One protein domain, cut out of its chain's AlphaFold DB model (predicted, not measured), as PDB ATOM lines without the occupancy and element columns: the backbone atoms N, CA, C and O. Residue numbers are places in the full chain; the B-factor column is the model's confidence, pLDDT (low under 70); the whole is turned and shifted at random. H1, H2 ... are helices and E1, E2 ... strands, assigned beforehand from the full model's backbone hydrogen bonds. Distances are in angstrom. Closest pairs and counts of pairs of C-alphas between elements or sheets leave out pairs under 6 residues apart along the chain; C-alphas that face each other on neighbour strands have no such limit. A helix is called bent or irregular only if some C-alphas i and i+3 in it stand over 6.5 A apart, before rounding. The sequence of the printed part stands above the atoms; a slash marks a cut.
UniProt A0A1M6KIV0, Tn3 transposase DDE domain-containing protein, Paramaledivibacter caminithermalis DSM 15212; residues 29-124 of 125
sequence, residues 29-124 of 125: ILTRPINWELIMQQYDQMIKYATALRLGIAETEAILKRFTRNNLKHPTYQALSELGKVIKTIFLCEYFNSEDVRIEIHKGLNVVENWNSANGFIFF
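AT A GLANCE: This is residues 29 to 124 of the 125 residues of the protein "Tn3 transposase DDE domain-containing protein" of Paramaledivibacter caminithermalis DSM 15212 (UniProt A0A1M6KIV0). One long helix, H3, runs through the model as its spine; H1 crosses H3 about perpendicular near residues 75 to 83, with H2 close by there, while past residue 97 a tight link leads to the short H4, and H5 then folds back past H3 at a slant. The contacts are few, and the short strand E1 lies off to one side, apart from the five helices. The printed part has 96 residues, with one named strand and five named helices in the order E1, H1, H2, H3, H4, H5. The class is mostly helix, and the whole is only just compact, close to loose, with a radius of gyration of the C-alphas of 14.9 A and spans of 43 by 30 by 29 A.

IN THESE COORDINATES: E1, residues 30 to 33, begins at C-alpha 30 at (107.106, 124.619, 82.830) and pairs with no named strand. H1, residues 36 to 54, is 24.2 A long; it is irregular, with C-alphas 41 and 44 7.9 A apart, and has a kink of 60 degrees near residue 43. H2 is residues 60 to 68. H3, residues 75 to 97, is 33.3 A long and begins at C-alpha 75 at (96.688, 113.005, 63.965). H4 is residues 101 to 104. H5, residues 106 to 122, is 24.6 A long, has a kink of 33 degrees near residue 113 and ends at C-alpha 122 at (112.195, 115.161, 59.530). It is neither bent nor irregular, but only just: C-alphas 107 and 110 are 6.3 A apart.

HOW THE PARTS SIT: E1 and H1 are apart. H1 and H3 touch, about perpendicular at 85 degrees, and H3 does so with residues 75 to 83 alone; their closest C-alphas, those of Ile 39 and Ala 79, are 4.8 A apart. H2 is close to H1 but not clearly touching, with the C-alphas of Leu 53 and Thr 60 closest at 6.6 A. H2 is also close to H3 but not clearly touching, with the C-alphas of Phe 67 and Tyr 77 closest at 6.2 A. H3 and H4 only just touch, with 3 pairs of C-alphas within 8 A, and only at the corner; the closest are those of Tyr 95 and Val 101, at 6.2 A. H4 and H5 meet only through their link. H5 is close to H3 but not clearly touching, at a steep tilt of 42 degrees, opposite ways; the closest C-alphas, those of Gly 84 and Val 112, are 7.6 A apart. H2 and H5 are near each other, with 7 pairs of C-alphas within 10 A. In H2 and H3 every O i to N i+4 pair is within hydrogen-bond range, against 13 of 15 in H1 and 10 of 13 in H5; H4 is too short for such a pair.

THE WHOLE: The two C-alphas farthest apart, those of Asn 70 and Asp 100, are 45.5 A apart. The printed part has no cut, and no link is long. The mean pLDDT of the printed part is 72.1; residues 70 to 72, residue 95 and residues 97 to 124 are under 70.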
ATOM      1  N   ILE A  29     110.630 126.716  83.755       74.88
ATOM      2  CA  ILE A  29     110.854 125.492  82.974       74.88
ATOM      3  C   ILE A  29     109.549 124.782  82.602       74.88
ATOM      4  O   ILE A  29     109.567 123.874  81.775       74.88
ATOM      5  N   LEU A  30     108.409 125.186  83.163       78.50
ATOM      6  CA  LEU A  30     107.106 124.619  82.830       78.50
ATOM      7  C   LEU A  30     106.554 125.203  81.523       78.50
ATOM      8  O   LEU A  30     106.686 126.388  81.227       78.50
ATOM      9  N   THR A  31     105.888 124.367  80.732       84.19
ATOM     10  CA  THR A  31     105.223 124.773  79.485       84.19
ATOM     11  C   THR A  31     103.739 124.407  79.502       84.19
ATOM     12  O   THR A  31     103.185 124.048  80.542       84.19
ATOM     13  N   ARG A  32     103.069 124.530  78.351       86.81
ATOM     14  CA  ARG A  32     101.667 124.126  78.179       86.81
ATOM     15  C   ARG A  32     101.395 122.689  78.673       86.81
ATOM     16  O   ARG A  32     102.310 121.858  78.658       86.81
ATOM     17  N   PRO A  33     100.146 122.367  79.043       87.88
ATOM     18  CA  PRO A  33      99.770 121.003  79.381       87.88
ATOM     19  C   PRO A  33      99.857 120.048  78.182       87.88
ATOM     20  O   PRO A  33      99.814 120.461  77.014       87.88
ATOM     21  N   ILE A  34      99.997 118.761  78.501       88.75
ATOM     22  CA  ILE A  34      99.863 117.649  77.555       88.75
ATOM     23  C   ILE A  34      98.422 117.585  77.046       88.75
ATOM     24  O   ILE A  34      97.474 117.703  77.821       88.75
ATOM     25  N   ASN A  35      98.254 117.368  75.741       90.12
ATOM     26  CA  ASN A  35      96.938 117.098  75.169       90.12
ATOM     27  C   ASN A  35      96.588 115.607  75.320       90.12
ATOM     28  O   ASN A  35      96.831 114.802  74.419       90.12
ATOM     29  N   TRP A  36      96.031 115.246  76.477       91.06
ATOM     30  CA  TRP A  36      95.599 113.875  76.775       91.06
ATOM     31  C   TRP A  36      94.453 113.402  75.887       91.06
ATOM     32  O   TRP A  36      94.416 112.232  75.515       91.06
ATOM     33  N   GLU A  37      93.556 114.308  75.502       93.94
ATOM     34  CA  GLU A  37      92.425 113.988  74.636       93.94
ATOM     35  C   GLU A  37      92.904 113.477  73.272       93.94
ATOM     36  O   GLU A  37      92.431 112.450  72.792       93.94
ATOM     37  N   LEU A  38      93.918 114.120  72.687       92.44
ATOM     38  CA  LEU A  38      94.509 113.678  71.425       92.44
ATOM     39  C   LEU A  38      95.154 112.287  71.533       92.44
ATOM     40  O   LEU A  38      95.049 111.488  70.600       92.44
ATOM     41  N   ILE A  39      95.806 111.987  72.662       90.94
ATOM     42  CA  ILE A  39      96.370 110.655  72.928       90.94
ATOM     43  C   ILE A  39      95.242 109.623  73.004       90.94
ATOM     44  O   ILE A  39      95.326 108.589  72.346       90.94
ATOM     45  N   MET A  40      94.174 109.917  73.748       94.12
ATOM     46  CA  MET A  40      93.018 109.026  73.873       94.12
ATOM     47  C   MET A  40      92.344 108.772  72.522       94.12
ATOM     48  O   MET A  40      92.130 107.622  72.152       94.12
ATOM     49  N   GLN A  41      92.075 109.826  71.747       96.00
ATOM     50  CA  GLN A  41      91.422 109.728  70.436       96.00
ATOM     51  C   GLN A  41      92.220 108.893  69.424       96.00
ATOM     52  O   GLN A  41      91.645 108.323  68.499       96.00
ATOM     53  N   GLN A  42      93.547 108.844  69.556       94.88
ATOM     54  CA  GLN A  42      94.428 108.141  68.620       94.88
ATOM     55  C   GLN A  42      95.024 106.852  69.190       94.88
ATOM     56  O   GLN A  42      95.785 106.191  68.480       94.88
ATOM     57  N   TYR A  43      94.671 106.470  70.419       92.94
ATOM     58  CA  TYR A  43      95.284 105.362  71.149       92.94
ATOM     59  C   TYR A  43      95.318 104.066  70.329       92.94
ATOM     60  O   TYR A  43      96.388 103.501  70.097       92.94
ATOM     61  N   ASP A  44      94.179 103.655  69.769       94.25
ATOM     62  CA  ASP A  44      94.091 102.433  68.963       94.25
ATOM     63  C   ASP A  44      94.998 102.472  67.730       94.25
ATOM     64  O   ASP A  44      95.605 101.468  67.356       94.25
ATOM     65  N   GLN A  45      95.111 103.634  67.080       91.38
ATOM     66  CA  GLN A  45      95.991 103.797  65.924       91.38
ATOM     67  C   GLN A  45      97.456 103.726  66.349       91.38
ATOM     68  O   GLN A  45      98.247 103.049  65.695       91.38
ATOM     69  N   MET A  46      97.815 104.360  67.465       89.69
ATOM     70  CA  MET A  46      99.167 104.296  68.025       89.69
ATOM     71  C   MET A  46      99.574 102.848  68.321       89.69
ATOM     72  O   MET A  46     100.657 102.429  67.914       89.69
ATOM     73  N   ILE A  47      98.688 102.060  68.942       90.50
ATOM     74  CA  ILE A  47      98.924 100.637  69.222       90.50
ATOM     75  C   ILE A  47      99.059  99.824  67.932       90.50
ATOM     76  O   ILE A  47      99.959  98.985  67.836       90.50
ATOM     77  N   LYS A  48      98.226 100.078  66.916       90.12
ATOM     78  CA  LYS A  48      98.328  99.406  65.609       90.12
ATOM     79  C   LYS A  48      99.681  99.653  64.947       90.12
ATOM     80  O   LYS A  48     100.332  98.692  64.544       90.12
ATOM     81  N   TYR A  49     100.134 100.906  64.880       84.31
ATOM     82  CA  TYR A  49     101.445 101.229  64.306       84.31
ATOM     83  C   TYR A  49     102.594 100.641  65.129       84.31
ATOM     84  O   TYR A  49     103.501 100.045  64.555       84.31
ATOM     85  N   ALA A  50     102.541 100.737  66.460       83.56
ATOM     86  CA  ALA A  50     103.551 100.138  67.333       83.56
ATOM     87  C   ALA A  50     103.621  98.610  67.167       83.56
ATOM     88  O   ALA A  50     104.706  98.031  67.144       83.56
ATOM     89  N   THR A  51     102.472  97.956  66.998       85.31
ATOM     90  CA  THR A  51     102.394  96.509  66.767       85.31
ATOM     91  C   THR A  51     102.939  96.135  65.393       85.31
ATOM     92  O   THR A  51     103.713  95.189  65.294       85.31
ATOM     93  N   ALA A  52     102.595  96.891  64.347       82.31
ATOM     94  CA  ALA A  52     103.115  96.669  63.001       82.31
ATOM     95  C   ALA A  52     104.645  96.808  62.945       82.31
ATOM     96  O   ALA A  52     105.302  95.974  62.327       82.31
ATOM     97  N   LEU A  53     105.202  97.804  63.647       79.06
ATOM     98  CA  LEU A  53     106.647  97.977  63.823       79.06
ATOM     99  C   LEU A  53     107.270  96.796  64.573       79.06
ATOM    100  O   LEU A  53     108.248  96.219  64.112       79.06
ATOM    101  N   ARG A  54     106.687  96.401  65.713       78.44
ATOM    102  CA  ARG A  54     107.196  95.292  66.539       78.44
ATOM    103  C   ARG A  54     107.206  93.958  65.793       78.44
ATOM    104  O   ARG A  54     108.096  93.150  66.014       78.44
ATOM    105  N   LEU A  55     106.200  93.719  64.955       84.69
ATOM    106  CA  LEU A  55     106.070  92.496  64.163       84.69
ATOM    107  C   LEU A  55     106.845  92.552  62.836       84.69
ATOM    108  O   LEU A  55     106.831  91.568  62.104       84.69
ATOM    109  N   GLY A  56     107.478  93.682  62.497       79.88
ATOM    110  CA  GLY A  56     108.182  93.859  61.222       79.88
ATOM    111  C   GLY A  56     107.264  93.851  59.993       79.88
ATOM    112  O   GLY A  56     107.728  93.666  58.876       79.88
ATOM    113  N   ILE A  57     105.954  94.039  60.184       79.25
ATOM    114  CA  ILE A  57     104.953  94.030  59.102       79.25
ATOM    115  C   ILE A  57     105.000  95.342  58.309       79.25
ATOM    116  O   ILE A  57     104.581  95.403  57.154       79.25
ATOM    117  N   ALA A  58     105.494  96.409  58.934       76.69
ATOM    118  CA  ALA A  58     105.648  97.706  58.307       76.69
ATOM    119  C   ALA A  58     107.032  98.282  58.600       76.69
ATOM    120  O   ALA A  58     107.448  98.370  59.755       76.69
ATOM    121  N   GLU A  59     107.696  98.741  57.541       79.50
ATOM    122  CA  GLU A  59     108.932  99.507  57.637       79.50
ATOM    123  C   GLU A  59     108.683 100.853  58.322       79.50
ATOM    124  O   GLU A  59     107.716 101.567  58.016       79.50
ATOM    125  N   THR A  60     109.590 101.237  59.220       74.75
ATOM    126  CA  THR A  60     109.509 102.516  59.944       74.75
ATOM    127  C   THR A  60     109.432 103.693  58.975       74.75
ATOM    128  O   THR A  60     108.614 104.597  59.148       74.75
ATOM    129  N   GLU A  61     110.222 103.649  57.903       76.25
ATOM    130  CA  GLU A  61     110.248 104.685  56.872       76.25
ATOM    131  C   GLU A  61     108.904 104.812  56.136       76.25
ATOM    132  O   GLU A  61     108.435 105.922  55.875       76.25
ATOM    133  N   ALA A  62     108.220 103.692  55.877       80.94
ATOM    134  CA  ALA A  62     106.908 103.697  55.235       80.94
ATOM    135  C   ALA A  62     105.837 104.352  56.124       80.94
ATOM    136  O   ALA A  62     105.000 105.120  55.633       80.94
ATOM    137  N   ILE A  63     105.881 104.099  57.436       79.75
ATOM    138  CA  ILE A  63     104.983 104.735  58.409       79.75
ATOM    139  C   ILE A  63     105.268 106.239  58.503       79.75
ATOM    140  O   ILE A  63     104.338 107.045  58.437       79.75
ATOM    141  N   LEU A  64     106.539 106.637  58.583       78.38
ATOM    142  CA  LEU A  64     106.924 108.049  58.643       78.38
ATOM    143  C   LEU A  64     106.512 108.806  57.378       78.38
ATOM    144  O   LEU A  64     105.911 109.876  57.471       78.38
ATOM    145  N   LYS A  65     106.729 108.218  56.196       81.56
ATOM    146  CA  LYS A  65     106.286 108.786  54.916       81.56
ATOM    147  C   LYS A  65     104.772 108.972  54.861       81.56
ATOM    148  O   LYS A  65     104.282 109.927  54.263       81.56
ATOM    149  N   ARG A  66     104.006 108.082  55.498       82.19
ATOM    150  CA  ARG A  66     102.550 108.222  55.621       82.19
ATOM    151  C   ARG A  66     102.158 109.384  56.534       82.19
ATOM    152  O   ARG A  66     101.163 110.045  56.254       82.19
ATOM    153  N   PHE A  67     102.926 109.650  57.587       82.31
ATOM    154  CA  PHE A  67     102.665 110.756  58.512       82.31
ATOM    155  C   PHE A  67     102.996 112.137  57.944       82.31
ATOM    156  O   PHE A  67     102.395 113.121  58.376       82.31
ATOM    157  N   THR A  68     103.921 112.209  56.987       77.44
ATOM    158  CA  THR A  68     104.345 113.455  56.328       77.44
ATOM    159  C   THR A  68     103.637 113.710  54.996       77.44
ATOM    160  O   THR A  68     103.787 114.780  54.402       77.44
ATOM    161  N   ARG A  69     102.826 112.759  54.516       73.38
ATOM    162  CA  ARG A  69     102.079 112.891  53.261       73.38
ATOM    163  C   ARG A  69     101.045 114.026  53.368       73.38
ATOM    164  O   ARG A  69     100.206 114.019  54.262       73.38
ATOM    165  N   ASN A  70     101.086 114.960  52.413       62.44
ATOM    166  CA  ASN A  70     100.170 116.102  52.225       62.44
ATOM    167  C   ASN A  70     100.325 117.311  53.177       62.44
ATOM    168  O   ASN A  70      99.373 118.076  53.310       62.44
ATOM    169  N   ASN A  71     101.480 117.528  53.822       58.53
ATOM    170  CA  ASN A  71     101.754 118.679  54.721       58.53
ATOM    171  C   ASN A  71     100.800 118.842  55.929       58.53
ATOM    172  O   ASN A  71     101.017 119.699  56.787       58.53
ATOM    173  N   LEU A  72      99.772 118.002  56.045       63.41
ATOM    174  CA  LEU A  72      98.909 117.874  57.206       63.41
ATOM    175  C   LEU A  72      99.587 116.935  58.196       63.41
ATOM    176  O   LEU A  72      99.788 115.755  57.922       63.41
ATOM    177  N   LYS A  73      99.929 117.463  59.373       72.81
ATOM    178  CA  LYS A  73     100.454 116.658  60.479       72.81
ATOM    179  C   LYS A  73      99.436 115.571  60.832       72.81
ATOM    180  O   LYS A  73      98.406 115.881  61.425       72.81
ATOM    181  N   HIS A  74      99.736 114.319  60.496       85.00
ATOM    182  CA  HIS A  74      98.853 113.182  60.748       85.00
ATOM    183  C   HIS A  74      98.448 113.107  62.236       85.00
ATOM    184  O   HIS A  74      99.325 113.180  63.100       85.00
ATOM    185  N   PRO A  75      97.157 112.927  62.578       89.81
ATOM    186  CA  PRO A  75      96.688 113.005  63.965       89.81
ATOM    187  C   PRO A  75      97.377 111.980  64.873       89.81
ATOM    188  O   PRO A  75      97.828 112.321  65.962       89.81
ATOM    189  N   THR A  76      97.588 110.749  64.397       88.38
ATOM    190  CA  THR A  76      98.342 109.731  65.149       88.38
ATOM    191  C   THR A  76      99.800 110.127  65.399       88.38
ATOM    192  O   THR A  76     100.335 109.843  66.464       88.38
ATOM    193  N   TYR A  77     100.444 110.827  64.459       85.94
ATOM    194  CA  TYR A  77     101.802 111.337  64.659       85.94
ATOM    195  C   TYR A  77     101.829 112.450  65.709       85.94
ATOM    196  O   TYR A  77     102.712 112.484  66.565       85.94
ATOM    197  N   GLN A  78     100.827 113.333  65.699       88.31
ATOM    198  CA  GLN A  78     100.681 114.352  66.734       88.31
ATOM    199  C   GLN A  78     100.460 113.720  68.118       88.31
ATOM    200  O   GLN A  78     101.090 114.146  69.083       88.31
ATOM    201  N   ALA A  79      99.642 112.670  68.208       88.75
ATOM    202  CA  ALA A  79      99.412 111.928  69.444       88.75
ATOM    203  C   ALA A  79     100.682 111.224  69.956       88.75
ATOM    204  O   ALA A  79     101.022 111.343  71.131       88.75
ATOM    205  N   LEU A  80     101.449 110.577  69.068       84.56
ATOM    206  CA  LEU A  80     102.765 110.011  69.397       84.56
ATOM    207  C   LEU A  80     103.741 111.092  69.884       84.56
ATOM    208  O   LEU A  80     104.494 110.870  70.830       84.56
ATOM    209  N   SER A  81     103.692 112.290  69.295       85.19
ATOM    210  CA  SER A  81     104.478 113.436  69.757       85.19
ATOM    211  C   SER A  81     104.043 113.936  71.139       85.19
ATOM    212  O   SER A  81     104.900 114.342  71.922       85.19
ATOM    213  N   GLU A  82     102.747 113.945  71.466       86.44
ATOM    214  CA  GLU A  82     102.277 114.256  72.826       86.44
ATOM    215  C   GLU A  82     102.732 113.196  73.832       86.44
ATOM    216  O   GLU A  82     103.284 113.551  74.871       86.44
ATOM    217  N   LEU A  83     102.627 111.908  73.494       84.69
ATOM    218  CA  LEU A  83     103.131 110.826  74.342       84.69
ATOM    219  C   LEU A  83     104.649 110.938  74.576       84.69
ATOM    220  O   LEU A  83     105.120 110.790  75.701       84.69
ATOM    221  N   GLY A  84     105.422 111.285  73.544       80.00
ATOM    222  CA  GLY A  84     106.861 111.529  73.680       80.00
ATOM    223  C   GLY A  84     107.196 112.672  74.647       80.00
ATOM    224  O   GLY A  84     108.188 112.602  75.373       80.00
ATOM    225  N   LYS A  85     106.351 113.710  74.720       83.00
ATOM    226  CA  LYS A  85     106.500 114.808  75.693       83.00
ATOM    227  C   LYS A  85     106.211 114.353  77.123       83.00
ATOM    228  O   LYS A  85     106.910 114.804  78.030       83.00
ATOM    229  N   VAL A  86     105.237 113.458  77.322       83.81
ATOM    230  CA  VAL A  86     104.956 112.831  78.629       83.81
ATOM    231  C   VAL A  86     106.186 112.070  79.110       83.81
ATOM    232  O   VAL A  86     106.716 112.383  80.172       83.81
ATOM    233  N   ILE A  87     106.693 111.144  78.290       79.88
ATOM    234  CA  ILE A  87     107.852 110.306  78.631       79.88
ATOM    235  C   ILE A  87     109.077 111.177  78.929       79.88
ATOM    236  O   ILE A  87     109.745 110.978  79.938       79.88
ATOM    237  N   LYS A  88     109.340 112.196  78.099       76.94
ATOM    238  CA  LYS A  88     110.438 113.143  78.333       76.94
ATOM    239  C   LYS A  88     110.282 113.905  79.649       76.94
ATOM    240  O   LYS A  88     111.274 114.147  80.327       76.94
ATOM    241  N   THR A  89     109.064 114.316  79.991       78.69
ATOM    242  CA  THR A  89     108.804 115.051  81.234       78.69
ATOM    243  C   THR A  89     109.031 114.154  82.446       78.69
ATOM    244  O   THR A  89     109.748 114.569  83.349       78.69
ATOM    245  N   ILE A  90     108.504 112.923  82.434       80.75
ATOM    246  CA  ILE A  90     108.742 111.924  83.491       80.75
ATOM    247  C   ILE A  90     110.245 111.693  83.657       80.75
ATOM    248  O   ILE A  90     110.765 111.858  84.756       80.75
ATOM    249  N   PHE A  91     110.949 111.443  82.551       73.44
ATOM    250  CA  PHE A  91     112.395 111.243  82.552       73.44
ATOM    251  C   PHE A  91     113.154 112.419  83.176       73.44
ATOM    252  O   PHE A  91     114.055 112.220  83.982       73.44
ATOM    253  N   LEU A  92     112.809 113.657  82.815       75.06
ATOM    254  CA  LEU A  92     113.475 114.829  83.379       75.06
ATOM    255  C   LEU A  92     113.176 114.987  84.871       75.06
ATOM    256  O   LEU A  92     114.087 115.312  85.626       75.06
ATOM    257  N   CYS A  93     111.940 114.734  85.303       76.38
ATOM    258  CA  CYS A  93     111.582 114.747  86.719       76.38
ATOM    259  C   CYS A  93     112.374 113.695  87.511       76.38
ATOM    260  O   CYS A  93     112.933 114.022  88.553       76.38
ATOM    261  N   GLU A  94     112.486 112.469  86.998       72.44
ATOM    262  CA  GLU A  94     113.292 111.397  87.599       72.44
ATOM    263  C   GLU A  94     114.782 111.759  87.635       72.44
ATOM    264  O   GLU A  94     115.430 111.625  88.673       72.44
ATOM    265  N   TYR A  95     115.308 112.302  86.534       69.75
ATOM    266  CA  TYR A  95     116.691 112.769  86.426       69.75
ATOM    267  C   TYR A  95     117.020 113.889  87.427       69.75
ATOM    268  O   TYR A  95     118.144 113.965  87.926       69.75
ATOM    269  N   PHE A  96     116.064 114.777  87.724       70.50
ATOM    270  CA  PHE A  96     116.239 115.836  88.720       70.50
ATOM    271  C   PHE A  96     116.093 115.339  90.164       70.50
ATOM    272  O   PHE A  96     116.669 115.952  91.059       70.50
ATOM    273  N   ASN A  97     115.354 114.250  90.395       69.38
ATOM    274  CA  ASN A  97     115.034 113.759  91.735       69.38
ATOM    275  C   ASN A  97     116.124 112.864  92.358       69.38
ATOM    276  O   ASN A  97     116.107 112.650  93.566       69.38
ATOM    277  N   SER A  98     117.078 112.330  91.584       60.31
ATOM    278  CA  SER A  98     118.168 111.518  92.145       60.31
ATOM    279  C   SER A  98     119.440 111.524  91.288       60.31
ATOM    280  O   SER A  98     119.402 111.519  90.057       60.31
ATOM    281  N   GLU A  99     120.597 111.523  91.952       54.09
ATOM    282  CA  GLU A  99     121.911 111.371  91.322       54.09
ATOM    283  C   GLU A  99     122.195 109.914  90.897       54.09
ATOM    284  O   GLU A  99     122.840 109.702  89.869       54.09
ATOM    285  N   ASP A 100     121.618 108.931  91.599       52.25
ATOM    286  CA  ASP A 100     121.770 107.487  91.341       52.25
ATOM    287  C   ASP A 100     121.006 107.024  90.088       52.25
ATOM    288  O   ASP A 100     121.456 106.162  89.330       52.25
ATOM    289  N   VAL A 101     119.890 107.691  89.789       52.56
ATOM    290  CA  VAL A 101     119.037 107.445  88.614       52.56
ATOM    291  C   VAL A 101     119.762 107.736  87.282       52.56
ATOM    292  O   VAL A 101     119.384 107.230  86.223       52.56
ATOM    293  N   ARG A 102     120.884 108.472  87.311       54.31
ATOM    294  CA  ARG A 102     121.703 108.760  86.117       54.31
ATOM    295  C   ARG A 102     122.420 107.527  85.553       54.31
ATOM    296  O   ARG A 102     122.812 107.556  84.389       54.31
ATOM    297  N   ILE A 103     122.605 106.472  86.349       50.66
ATOM    298  CA  ILE A 103     123.366 105.274  85.956       50.66
ATOM    299  C   ILE A 103     122.447 104.196  85.355       50.66
ATOM    300  O   ILE A 103     122.847 103.496  84.424       50.66
ATOM    301  N   GLU A 104     121.198 104.091  85.815       49.88
ATOM    302  CA  GLU A 104     120.295 102.982  85.464       49.88
ATOM    303  C   GLU A 104     119.478 103.220  84.169       49.88
ATOM    304  O   GLU A 104     119.168 102.276  83.438       49.88
ATOM    305  N   ILE A 105     119.192 104.481  83.804       53.03
ATOM    306  CA  ILE A 105     118.258 104.813  82.700       53.03
ATOM    307  C   ILE A 105     118.847 104.631  81.279       53.03
ATOM    308  O   ILE A 105     118.113 104.635  80.285       53.03
ATOM    309  N   HIS A 106     120.148 104.366  81.126       47.88
ATOM    310  CA  HIS A 106     120.780 104.200  79.803       47.88
ATOM    311  C   HIS A 106     120.128 103.120  78.903       47.88
ATOM    312  O   HIS A 106     120.288 103.169  77.685       47.88
ATOM    313  N   LYS A 107     119.347 102.179  79.459       48.03
ATOM    314  CA  LYS A 107     118.620 101.150  78.688       48.03
ATOM    315  C   LYS A 107     117.278 101.613  78.097       48.03
ATOM    316  O   LYS A 107     116.922 101.153  77.015       48.03
ATOM    317  N   GLY A 108     116.545 102.515  78.756       45.06
ATOM    318  CA  GLY A 108     115.259 103.034  78.255       45.06
ATOM    319  C   GLY A 108     115.418 104.124  77.186       45.06
ATOM    320  O   GLY A 108     114.559 104.293  76.318       45.06
ATOM    321  N   LEU A 109     116.559 104.821  77.220       47.72
ATOM    322  CA  LEU A 109     116.890 105.942  76.340       47.72
ATOM    323  C   LEU A 109     116.951 105.544  74.859       47.72
ATOM    324  O   LEU A 109     116.419 106.265  74.023       47.72
ATOM    325  N   ASN A 110     117.500 104.367  74.536       42.09
ATOM    326  CA  ASN A 110     117.688 103.928  73.147       42.09
ATOM    327  C   ASN A 110     116.382 103.871  72.337       42.09
ATOM    328  O   ASN A 110     116.390 104.145  71.142       42.09
ATOM    329  N   VAL A 111     115.241 103.562  72.958       47.22
ATOM    330  CA  VAL A 111     113.954 103.489  72.242       47.22
ATOM    331  C   VAL A 111     113.395 104.889  71.962       47.22
ATOM    332  O   VAL A 111     112.864 105.152  70.882       47.22
ATOM    333  N   VAL A 112     113.549 105.810  72.917       44.59
ATOM    334  CA  VAL A 112     113.026 107.183  72.840       44.59
ATOM    335  C   VAL A 112     113.941 108.091  72.016       44.59
ATOM    336  O   VAL A 112     113.453 108.942  71.273       44.59
ATOM    337  N   GLU A 113     115.259 107.902  72.095       46.00
ATOM    338  CA  GLU A 113     116.246 108.583  71.252       46.00
ATOM    339  C   GLU A 113     116.163 108.126  69.803       46.00
ATOM    340  O   GLU A 113     116.292 108.971  68.923       46.00
ATOM    341  N   ASN A 114     115.862 106.853  69.533       47.97
ATOM    342  CA  ASN A 114     115.590 106.397  68.169       47.97
ATOM    343  C   ASN A 114     114.361 107.126  67.586       47.97
ATOM    344  O   ASN A 114     114.375 107.592  66.448       47.97
ATOM    345  N   TRP A 115     113.329 107.345  68.407       49.25
ATOM    346  CA  TRP A 115     112.129 108.091  68.014       49.25
ATOM    347  C   TRP A 115     112.364 109.606  67.861       49.25
ATOM    348  O   TRP A 115     111.887 110.226  66.909       49.25
ATOM    349  N   ASN A 116     113.117 110.228  68.773       45.72
ATOM    350  CA  ASN A 116     113.480 111.647  68.678       45.72
ATOM    351  C   ASN A 116     114.500 111.922  67.565       45.72
ATOM    352  O   ASN A 116     114.419 112.973  66.938       45.72
ATOM    353  N   SER A 117     115.410 110.992  67.281       45.78
ATOM    354  CA  SER A 117     116.334 111.067  66.141       45.78
ATOM    355  C   SER A 117     115.579 110.965  64.821       45.78
ATOM    356  O   SER A 117     115.847 111.750  63.912       45.78
ATOM    357  N   ALA A 118     114.559 110.102  64.744       44.50
ATOM    358  CA  ALA A 118     113.643 110.070  63.605       44.50
ATOM    359  C   ALA A 118     112.884 111.403  63.432       44.50
ATOM    360  O   ALA A 118     112.738 111.886  62.313       44.50
ATOM    361  N   ASN A 119     112.472 112.062  64.523       41.62
ATOM    362  CA  ASN A 119     111.888 113.409  64.453       41.62
ATOM    363  C   ASN A 119     112.902 114.498  64.074       41.62
ATOM    364  O   ASN A 119     112.547 115.422  63.347       41.62
ATOM    365  N   GLY A 120     114.148 114.409  64.545       40.97
ATOM    366  CA  GLY A 120     115.221 115.345  64.201       40.97
ATOM    367  C   GLY A 120     115.595 115.297  62.719       40.97
ATOM    368  O   GLY A 120     115.898 116.333  62.133       40.97
ATOM    369  N   PHE A 121     115.482 114.122  62.094       36.41
ATOM    370  CA  PHE A 121     115.690 113.939  60.656       36.41
ATOM    371  C   PHE A 121     114.587 114.564  59.788       36.41
ATOM    372  O   PHE A 121     114.855 114.981  58.666       36.41
ATOM    373  N   ILE A 122     113.356 114.671  60.298       41.38
ATOM    374  CA  ILE A 122     112.195 115.161  59.530       41.38
ATOM    375  C   ILE A 122     112.078 116.700  59.562       41.38
ATOM    376  O   ILE A 122     111.343 117.278  58.767       41.38
ATOM    377  N   PHE A 123     112.842 117.392  60.416       33.44
ATOM    378  CA  PHE A 123     112.862 118.864  60.488       33.44
ATOM    379  C   PHE A 123     113.937 119.551  59.621       33.44
ATOM    380  O   PHE A 123     114.117 120.761  59.734       33.44
ATOM    381  N   PHE A 124     114.601 118.827  58.713       29.89
ATOM    382  CA  PHE A 124     115.427 119.426  57.660       29.89
ATOM    383  C   PHE A 124     114.793 119.222  56.279       29.89
ATOM    384  O   PHE A 124     115.163 118.302  55.554       29.89
TER     385      PHE A 124